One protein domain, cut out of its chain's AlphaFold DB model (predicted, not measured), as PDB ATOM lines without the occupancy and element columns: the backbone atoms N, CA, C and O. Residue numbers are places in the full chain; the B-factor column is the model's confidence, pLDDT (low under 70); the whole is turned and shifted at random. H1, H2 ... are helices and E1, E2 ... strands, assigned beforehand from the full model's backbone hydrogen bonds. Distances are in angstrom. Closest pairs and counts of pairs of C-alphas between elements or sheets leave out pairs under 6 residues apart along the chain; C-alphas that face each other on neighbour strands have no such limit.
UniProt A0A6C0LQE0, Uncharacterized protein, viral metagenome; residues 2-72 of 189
ATOM      1  N   SER A   2     178.409 177.598 244.363       74.38
ATOM      2  CA  SER A   2     177.683 176.808 243.359       74.38
ATOM      3  C   SER A   2     176.665 175.917 244.061       74.38
ATOM      4  O   SER A   2     176.943 175.408 245.149       74.38
ATOM      5  N   LEU A   3     175.494 175.764 243.451       87.00
ATOM      6  CA  LEU A   3     174.413 174.914 243.928       87.00
ATOM      7  C   LEU A   3     173.915 174.069 242.759       87.00
ATOM      8  O   LEU A   3     173.595 174.608 241.696       87.00
ATOM      9  N   LEU A   4     173.834 172.758 242.968       92.25
ATOM     10  CA  LEU A   4     173.239 171.823 242.030       92.25
ATOM     11  C   LEU A   4     171.748 172.139 241.935       92.25
ATOM     12  O   LEU A   4     171.014 172.092 242.922       92.25
ATOM     13  N   THR A   5     171.316 172.514 240.742       93.25
ATOM     14  CA  THR A   5     169.953 172.981 240.512       93.25
ATOM     15  C   THR A   5     169.005 171.799 240.329       93.25
ATOM     16  O   THR A   5     169.419 170.684 240.007       93.25
ATOM     17  N   SER A   6     167.701 172.049 240.451       92.75
ATOM     18  CA  SER A   6     166.664 171.036 240.210       92.75
ATOM     19  C   SER A   6     166.578 170.559 238.754       92.75
ATOM     20  O   SER A   6     165.780 169.676 238.457       92.75
ATOM     21  N   ALA A   7     167.367 171.134 237.838       94.06
ATOM     22  CA  ALA A   7     167.498 170.641 236.468       94.06
ATOM     23  C   ALA A   7     168.280 169.316 236.393       94.06
ATOM     24  O   ALA A   7     168.202 168.622 235.378       94.06
ATOM     25  N   TYR A   8     169.040 168.978 237.442       96.44
ATOM     26  CA  TYR A   8     169.853 167.773 237.511       96.44
ATOM     27  C   TYR A   8     169.155 166.656 238.281       96.44
ATOM     28  O   TYR A   8     168.719 166.834 239.417       96.44
ATOM     29  N   THR A   9     169.145 165.465 237.690       96.81
ATOM     30  CA  THR A   9     168.668 164.231 238.326       96.81
ATOM     31  C   THR A   9     169.852 163.333 238.643       96.81
ATOM     32  O   THR A   9     170.700 163.111 237.775       96.81
ATOM     33  N   LYS A  10     169.920 162.793 239.868       97.50
ATOM     34  CA  LYS A  10     170.985 161.857 240.264       97.50
ATOM     35  C   LYS A  10     171.068 160.692 239.275       97.50
ATOM     36  O   LYS A  10     170.059 160.074 238.951       97.50
ATOM     37  N   CYS A  11     172.288 160.386 238.849       97.94
ATOM     38  CA  CYS A  11     172.598 159.277 237.959       97.94
ATOM     39  C   CYS A  11     173.255 158.118 238.717       97.94
ATOM     40  O   CYS A  11     172.760 156.997 238.686       97.94
ATOM     41  N   THR A  12     174.355 158.382 239.429       98.56
ATOM     42  CA  THR A  12     175.089 157.363 240.198       98.56
ATOM     43  C   THR A  12     175.971 158.007 241.271       98.56
ATOM     44  O   THR A  12     176.251 159.203 241.200       98.56
ATOM     45  N   ASP A  13     176.383 157.239 242.277       98.56
ATOM     46  CA  ASP A  13     177.380 157.680 243.263       98.56
ATOM     47  C   ASP A  13     178.812 157.565 242.693       98.56
ATOM     48  O   ASP A  13     179.039 156.925 241.665       98.56
ATOM     49  N   GLU A  14     179.784 158.211 243.344       98.00
ATOM     50  CA  GLU A  14     181.205 158.171 242.965       98.00
ATOM     51  C   GLU A  14     181.730 156.738 242.739       98.00
ATOM     52  O   GLU A  14     181.420 155.816 243.496       98.00
ATOM     53  N   ASN A  15     182.551 156.573 241.698       97.94
ATOM     54  CA  ASN A  15     183.054 155.314 241.128       97.94
ATOM     55  C   ASN A  15     182.006 154.447 240.406       97.94
ATOM     56  O   ASN A  15     182.330 153.364 239.919       97.94
ATOM     57  N   GLY A  16     180.755 154.901 240.310       98.31
ATOM     58  CA  GLY A  16     179.738 154.264 239.481       98.31
ATOM     59  C   GLY A  16     179.861 154.625 237.998       98.31
ATOM     60  O   GLY A  16     180.531 155.582 237.619       98.31
ATOM     61  N   ILE A  17     179.139 153.896 237.145       98.44
ATOM     62  CA  ILE A  17     178.967 154.252 235.730       98.44
ATOM     63  C   ILE A  17     177.627 154.968 235.574       98.44
ATOM     64  O   ILE A  17     176.582 154.425 235.933       98.44
ATOM     65  N   CYS A  18     177.650 156.184 235.035       98.19
ATOM     66  CA  CYS A  18     176.448 156.925 234.685       98.19
ATOM     67  C   CYS A  18     176.064 156.630 233.231       98.19
ATOM     68  O   CYS A  18     176.802 156.984 232.311       98.19
ATOM     69  N   VAL A  19     174.919 155.976 233.022       97.50
ATOM     70  CA  VAL A  19     174.378 155.688 231.686       97.50
ATOM     71  C   VAL A  19     173.559 156.884 231.215       97.50
ATOM     72  O   VAL A  19     172.574 157.257 231.850       97.50
ATOM     73  N   ILE A  20     173.967 157.486 230.100       96.06
ATOM     74  CA  ILE A  20     173.300 158.667 229.552       96.06
ATOM     75  C   ILE A  20     172.107 158.235 228.689       96.06
ATOM     76  O   ILE A  20     172.290 157.459 227.751       96.06
ATOM     77  N   PRO A  21     170.881 158.699 228.994       87.88
ATOM     78  CA  PRO A  21     169.699 158.304 228.247       87.88
ATOM     79  C   PRO A  21     169.588 159.054 226.916       87.88
ATOM     80  O   PRO A  21     169.697 160.282 226.863       87.88
ATOM     81  N   GLY A  22     169.242 158.307 225.868       91.12
ATOM     82  CA  GLY A  22     168.972 158.843 224.535       91.12
ATOM     83  C   GLY A  22     170.237 159.170 223.723       91.12
ATOM     84  O   GLY A  22     171.350 158.985 224.204       91.12
ATOM     85  N   PRO A  23     170.069 159.628 222.468       93.88
ATOM     86  CA  PRO A  23     171.188 159.897 221.559       93.88
ATOM     87  C   PRO A  23     171.882 161.247 221.813       93.88
ATOM     88  O   PRO A  23     173.031 161.444 221.402       93.88
ATOM     89  N   ASP A  24     171.190 162.179 222.469       95.31
ATOM     90  CA  ASP A  24     171.648 163.554 222.646       95.31
ATOM     91  C   ASP A  24     172.634 163.697 223.803       95.31
ATOM     92  O   ASP A  24     172.534 163.020 224.830       95.31
ATOM     93  N   LYS A  25     173.549 164.666 223.682       96.94
ATOM     94  CA  LYS A  25     174.426 165.040 224.794       96.94
ATOM     95  C   LYS A  25     173.600 165.547 225.974       96.94
ATOM     96  O   LYS A  25     172.699 166.372 225.822       96.94
ATOM     97  N   LYS A  26     173.960 165.088 227.165       98.12
ATOM     98  CA  LYS A  26     173.505 165.619 228.450       98.12
ATOM     99  C   LYS A  26     174.662 166.327 229.131       98.12
ATOM    100  O   LYS A  26     175.824 166.048 228.829       98.12
ATOM    101  N   SER A  27     174.341 167.236 230.041       98.12
ATOM    102  CA  SER A  27     175.329 167.769 230.968       98.12
ATOM    103  C   SER A  27     175.371 166.880 232.194       98.12
ATOM    104  O   SER A  27     174.331 166.541 232.759       98.12
ATOM    105  N   ILE A  28     176.576 166.473 232.568       98.50
ATOM    106  CA  ILE A  28     176.860 165.655 233.732       98.50
ATOM    107  C   ILE A  28     177.547 166.550 234.749       98.50
ATOM    108  O   ILE A  28     178.628 167.070 234.478       98.50
ATOM    109  N   ALA A  29     176.920 166.707 235.907       98.44
ATOM    110  CA  ALA A  29     177.462 167.396 237.064       98.44
ATOM    111  C   ALA A  29     178.053 166.375 238.037       98.44
ATOM    112  O   ALA A  29     177.336 165.493 238.510       98.44
ATOM    113  N   TYR A  30     179.337 166.521 238.351       98.62
ATOM    114  CA  TYR A  30     180.028 165.796 239.408       98.62
ATOM    115  C   TYR A  30     180.186 166.714 240.618       98.62
ATOM    116  O   TYR A  30     180.906 167.715 240.569       98.62
ATOM    117  N   SER A  31     179.455 166.403 241.684       97.69
ATOM    118  CA  SER A  31     179.314 167.253 242.868       97.69
ATOM    119  C   SER A  31     179.323 166.431 244.147       97.69
ATOM    120  O   SER A  31     179.112 165.219 244.130       97.69
ATOM    121  N   THR A  32     179.477 167.101 245.285       96.81
ATOM    122  CA  THR A  32     179.161 166.525 246.598       96.81
ATOM    123  C   THR A  32     177.679 166.150 246.694       96.81
ATOM    124  O   THR A  32     176.848 166.604 245.900       96.81
ATOM    125  N   LYS A  33     177.327 165.306 247.674       92.88
ATOM    126  CA  LYS A  33     175.947 164.808 247.833       92.88
ATOM    127  C   LYS A  33     174.918 165.889 248.170       92.88
ATOM    128  O   LYS A  33     173.751 165.725 247.841       92.88
ATOM    129  N   ASP A  34     175.342 166.960 248.829       91.75
ATOM    130  CA  ASP A  34     174.517 168.137 249.105       91.75
ATOM    131  C   ASP A  34     174.434 169.101 247.909       91.75
ATOM    132  O   ASP A  34     173.691 170.077 247.964       91.75
ATOM    133  N   GLY A  35     175.181 168.831 246.831       89.44
ATOM    134  CA  GLY A  35     175.190 169.633 245.616       89.44
ATOM    135  C   GLY A  35     175.783 171.028 245.798       89.44
ATOM    136  O   GLY A  35     175.460 171.911 245.012       89.44
ATOM    137  N   GLN A  36     176.598 171.270 246.826       88.94
ATOM    138  CA  GLN A  36     177.115 172.603 247.147       88.94
ATOM    139  C   GLN A  36     178.611 172.758 246.838       88.94
ATOM    140  O   GLN A  36     179.312 171.817 246.472       88.94
ATOM    141  N   THR A  37     179.126 173.975 247.030       89.44
ATOM    142  CA  THR A  37     180.543 174.340 246.854       89.44
ATOM    143  C   THR A  37     180.977 174.383 245.388       89.44
ATOM    144  O   THR A  37     180.728 175.395 244.725       89.44
ATOM    145  N   GLN A  38     181.642 173.335 244.896       94.50
ATOM    146  CA  GLN A  38     182.180 173.228 243.544       94.50
ATOM    147  C   GLN A  38     181.550 172.022 242.852       94.50
ATOM    148  O   GLN A  38     181.381 170.958 243.442       94.50
ATOM    149  N   ILE A  39     181.213 172.214 241.582       97.69
ATOM    150  CA  ILE A  39     180.621 171.201 240.717       97.69
ATOM    151  C   ILE A  39     181.440 171.205 239.439       97.69
ATOM    152  O   ILE A  39     181.628 172.272 238.856       97.69
ATOM    153  N   ASN A  40     181.919 170.040 239.015       98.44
ATOM    154  CA  ASN A  40     182.627 169.900 237.749       98.44
ATOM    155  C   ASN A  40     181.676 169.317 236.700       98.44
ATOM    156  O   ASN A  40     180.937 168.375 236.980       98.44
ATOM    157  N   TYR A  41     181.689 169.871 235.491       98.62
ATOM    158  CA  TYR A  41     180.730 169.561 234.435       98.62
ATOM    159  C   TYR A  41     181.402 168.906 233.233       98.62
ATOM    160  O   TYR A  41     182.520 169.265 232.863       98.62
ATOM    161  N   ARG A  42     180.705 167.979 232.575       98.56
ATOM    162  CA  ARG A  42     181.070 167.434 231.257       98.56
ATOM    163  C   ARG A  42     179.823 167.315 230.394       98.56
ATOM    164  O   ARG A  42     178.742 167.072 230.914       98.56
ATOM    165  N   ASN A  43     179.987 167.408 229.077       98.19
ATOM    166  CA  ASN A  43     178.931 167.071 228.127       98.19
ATOM    167  C   ASN A  43     179.235 165.703 227.511       98.19
ATOM    168  O   ASN A  43     180.289 165.540 226.898       98.19
ATOM    169  N   ASN A  44     178.321 164.741 227.632       96.75
ATOM    170  CA  ASN A  44     178.476 163.416 227.029       96.75
ATOM    171  C   ASN A  44     177.125 162.847 226.577       96.75
ATOM    172  O   ASN A  44     176.091 163.201 227.136       96.75
ATOM    173  N   ASN A  45     177.131 161.970 225.578       97.00
ATOM    174  CA  ASN A  45     175.963 161.203 225.121       97.00
ATOM    175  C   ASN A  45     176.159 159.681 225.253       97.00
ATOM    176  O   ASN A  45     175.341 158.906 224.771       97.00
ATOM    177  N   GLN A  46     177.247 159.247 225.887       96.81
ATOM    178  CA  GLN A  46     177.556 157.842 226.151       96.81
ATOM    179  C   GLN A  46     177.718 157.603 227.653       96.81
ATOM    180  O   GLN A  46     177.850 158.550 228.429       96.81
ATOM    181  N   SER A  47     177.749 156.335 228.069       96.75
ATOM    182  CA  SER A  47     178.084 155.982 229.450       96.75
ATOM    183  C   SER A  47     179.423 156.595 229.869       96.75
ATOM    184  O   SER A  47     180.388 156.575 229.107       96.75
ATOM    185  N   ILE A  48     179.476 157.141 231.082       97.88
ATOM    186  CA  ILE A  48     180.647 157.840 231.621       97.88
ATOM    187  C   ILE A  48     180.957 157.348 233.031       97.88
ATOM    188  O   ILE A  48     180.044 157.129 233.828       97.88
ATOM    189  N   SER A  49     182.242 157.168 233.342       98.50
ATOM    190  CA  SER A  49     182.663 156.844 234.707       98.50
ATOM    191  C   SER A  49     182.500 158.066 235.608       98.50
ATOM    192  O   SER A  49     182.890 159.172 235.235       98.50
ATOM    193  N   CYS A  50     181.900 157.878 236.779       98.56
ATOM    194  CA  CYS A  50     181.624 158.935 237.739       98.56
ATOM    195  C   CYS A  50     182.757 159.075 238.760       98.56
ATOM    196  O   CYS A  50     182.600 158.727 239.930       98.56
ATOM    197  N   ASP A  51     183.921 159.547 238.324       98.50
ATOM    198  CA  ASP A  51     185.110 159.582 239.175       98.50
ATOM    199  C   ASP A  51     186.037 160.780 238.915       98.50
ATOM    200  O   ASP A  51     185.913 161.531 237.940       98.50
ATOM    201  N   ASN A  52     187.013 160.923 239.812       98.06
ATOM    202  CA  ASN A  52     188.025 161.972 239.773       98.06
ATOM    203  C   ASN A  52     188.922 161.930 238.520       98.06
ATOM    204  O   ASN A  52     189.513 162.956 238.186       98.06
ATOM    205  N   SER A  53     189.055 160.796 237.822       97.75
ATOM    206  CA  SER A  53     189.873 160.718 236.600       97.75
ATOM    207  C   SER A  53     189.212 161.445 235.428       97.75
ATOM    208  O   SER A  53     189.894 162.073 234.620       97.75
ATOM    209  N   ILE A  54     187.877 161.421 235.375       98.06
ATOM    210  CA  ILE A  54     187.087 162.082 234.331       98.06
ATOM    211  C   ILE A  54     186.833 163.555 234.667       98.06
ATOM    212  O   ILE A  54     186.967 164.443 233.813       98.06
ATOM    213  N   PHE A  55     186.441 163.829 235.910       98.19
ATOM    214  CA  PHE A  55     185.939 165.142 236.314       98.19
ATOM    215  C   PHE A  55     186.972 166.000 237.049       98.19
ATOM    216  O   PHE A  55     186.775 167.212 237.142       98.19
ATOM    217  N   GLY A  56     188.067 165.415 237.542       97.38
ATOM    218  CA  GLY A  56     188.850 166.003 238.631       97.38
ATOM    219  C   GLY A  56     188.110 165.897 239.970       97.38
ATOM    220  O   GLY A  56     186.941 165.519 240.005       97.38
ATOM    221  N   ASP A  57     188.778 166.251 241.070       96.56
ATOM    222  CA  ASP A  57     188.160 166.254 242.400       96.56
ATOM    223  C   ASP A  57     187.626 167.658 242.748       96.56
ATOM    224  O   ASP A  57     188.433 168.555 243.013       96.56
ATOM    225  N   PRO A  58     186.298 167.890 242.741       94.94
ATOM    226  CA  PRO A  58     185.739 169.198 243.069       94.94
ATOM    227  C   PRO A  58     185.871 169.539 244.558       94.94
ATOM    228  O   PRO A  58     185.964 170.712 244.906       94.94
ATOM    229  N   VAL A  59     185.857 168.538 245.445       95.56
ATOM    230  CA  VAL A  59     185.932 168.723 246.901       95.56
ATOM    231  C   VAL A  59     186.671 167.528 247.520       95.56
ATOM    232  O   VAL A  59     186.053 166.485 247.786       95.56
ATOM    233  N   PRO A  60     187.985 167.659 247.786       95.06
ATOM    234  CA  PRO A  60     188.789 166.575 248.331       95.06
ATOM    235  C   PRO A  60     188.235 166.024 249.644       95.06
ATOM    236  O   PRO A  60     187.751 166.773 250.491       95.06
ATOM    237  N   LYS A  61     188.382 164.708 249.839       94.38
ATOM    238  CA  LYS A  61     187.944 163.964 251.041       94.38
ATOM    239  C   LYS A  61     186.427 163.939 251.285       94.38
ATOM    240  O   LYS A  61     185.997 163.412 252.308       94.38
ATOM    241  N   THR A  62     185.626 164.436 250.348       96.06
ATOM    242  CA  THR A  62     184.161 164.339 250.383       96.06
ATOM    243  C   THR A  62     183.688 163.367 249.311       96.06
ATOM    244  O   THR A  62     184.269 163.335 248.231       96.06
ATOM    245  N   LEU A  63     182.647 162.577 249.598       95.81
ATOM    246  CA  LEU A  63     182.025 161.697 248.604       95.81
ATOM    247  C   LEU A  63     181.257 162.506 247.561       95.81
ATOM    248  O   LEU A  63     180.522 163.439 247.911       95.81
ATOM    249  N   LYS A  64     181.363 162.088 246.302       97.69
ATOM    250  CA  LYS A  64     180.666 162.724 245.182       97.69
ATOM    251  C   LYS A  64     179.577 161.835 244.603       97.69
ATOM    252  O   LYS A  64     179.386 160.680 244.987       97.69
ATOM    253  N   MET A  65     178.839 162.413 243.674       98.19
ATOM    254  CA  MET A  65     177.895 161.732 242.810       98.19
ATOM    255  C   MET A  65     177.825 162.443 241.462       98.19
ATOM    256  O   MET A  65     178.147 163.629 241.357       98.19
ATOM    257  N   CYS A  66     177.363 161.722 240.448       98.69
ATOM    258  CA  CYS A  66     177.031 162.287 239.151       98.69
ATOM    259  C   CYS A  66     175.530 162.481 239.050       98.69
ATOM    260  O   CYS A  66     174.752 161.582 239.383       98.69
ATOM    261  N   SER A  67     175.136 163.626 238.512       98.44
ATOM    262  CA  SER A  67     173.761 163.942 238.138       98.44
ATOM    263  C   SER A  67     173.716 164.433 236.696       98.44
ATOM    264  O   SER A  67     174.699 164.979 236.202       98.44
ATOM    265  N   VAL A  68     172.590 164.243 236.014       98.12
ATOM    266  CA  VAL A  68     172.427 164.578 234.593       98.12
ATOM    267  C   VAL A  68     171.320 165.597 234.376       98.12
ATOM    268  O   VAL A  68     170.272 165.520 235.014       98.12
ATOM    269  N   ALA A  69     171.539 166.518 233.444       97.06
ATOM    270  CA  ALA A  69     170.552 167.481 232.974       97.06
ATOM    271  C   ALA A  69     170.499 167.500 231.443       97.06
ATOM    272  O   ALA A  69     171.490 167.230 230.754       97.06
ATOM    273  N   ASN A  70     169.337 167.857 230.898       96.56
ATOM    274  CA  ASN A  70     169.218 168.142 229.472       96.56
ATOM    275  C   ASN A  70     170.014 169.403 229.124       96.56
ATOM    276  O   ASN A  70     169.968 170.393 229.852       96.56
ATOM    277  N   ILE A  71     170.714 169.361 227.992       96.75
ATOM    278  CA  ILE A  71     171.298 170.557 227.391       96.75
ATOM    279  C   ILE A  71     170.220 171.143 226.473       96.75
ATOM    280  O   ILE A  71     169.749 170.426 225.584       96.75
ATOM    281  N   PRO A  72     169.784 172.396 226.679       94.12
ATOM    282  CA  PRO A  72     168.845 173.027 225.765       94.12
ATOM    283  C   PRO A  72     169.493 173.194 224.380       94.12
ATOM    284  O   PRO A  72     170.718 173.306 224.288       94.12
TER     285      PRO A  72
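This is residues 2 to 72 of the 189 residues of an uncharacterized protein of viral metagenome (UniProt A0A6C0LQE0). One strongly twisted sheet of four antiparallel strands, in the order E1, E4, E2, E3, makes the core, with loops paired at residues 17 to 18 and 48 to 49 over one face and the one-turn helix H1 grazing it. The printed part has 71 residues, with E1, E2, E3, H1 and E4 along the chain; it is mostly strand, though under half of its residues are in named elements. It is compact, with a radius of gyration of the C-alphas of 10.9 A, and only just elongated, spanning 34 by 23 by 15 A.

Find C-alpha 9 at (168.668, 164.231, 238.326), where E1, residues 9 to 13, begins. E2, residues 26 to 32, runs 19.0 A, and E3, residues 39 to 44, runs 15.9 A. H1, residues 52 to 55, measures 5.1 A. E4, residues 64 to 70, runs 20.2 A to C-alpha 70 at (169.218, 168.142, 229.472).

Look first at edge strand E1 beside E4: they are antiparallel at 150 degrees, with N 11 and O 66 at 2.8 A, within hydrogen-bond range. E4 and E2 are antiparallel at 153 degrees, with N 29 and O 67 at 2.8 A. The hairpin E2 and E3 is antiparallel at 155 degrees, with N 28 and O 42 at 2.8 A. E1 and E3 are apart. E3, H1 and E4 form a split strand-helix-strand unit, two strands running the same way with E2 between them, and its crossover is right-handed. H1 only grazes the sheet; its closest C-alphas to E3 are those of Asn 40 and Phe 55, 6.0 A apart. H1 is too short for an O i to N i+4 pair, and its one O i to N i+3 pair is not within range.

The C-alphas of Pro 23 and Lys 61, the two farthest apart, are 34.2 A from each other. The printed part has no cut; the link from E1 to E2, 12 residues, is long. No printed residue is under pLDDT 70.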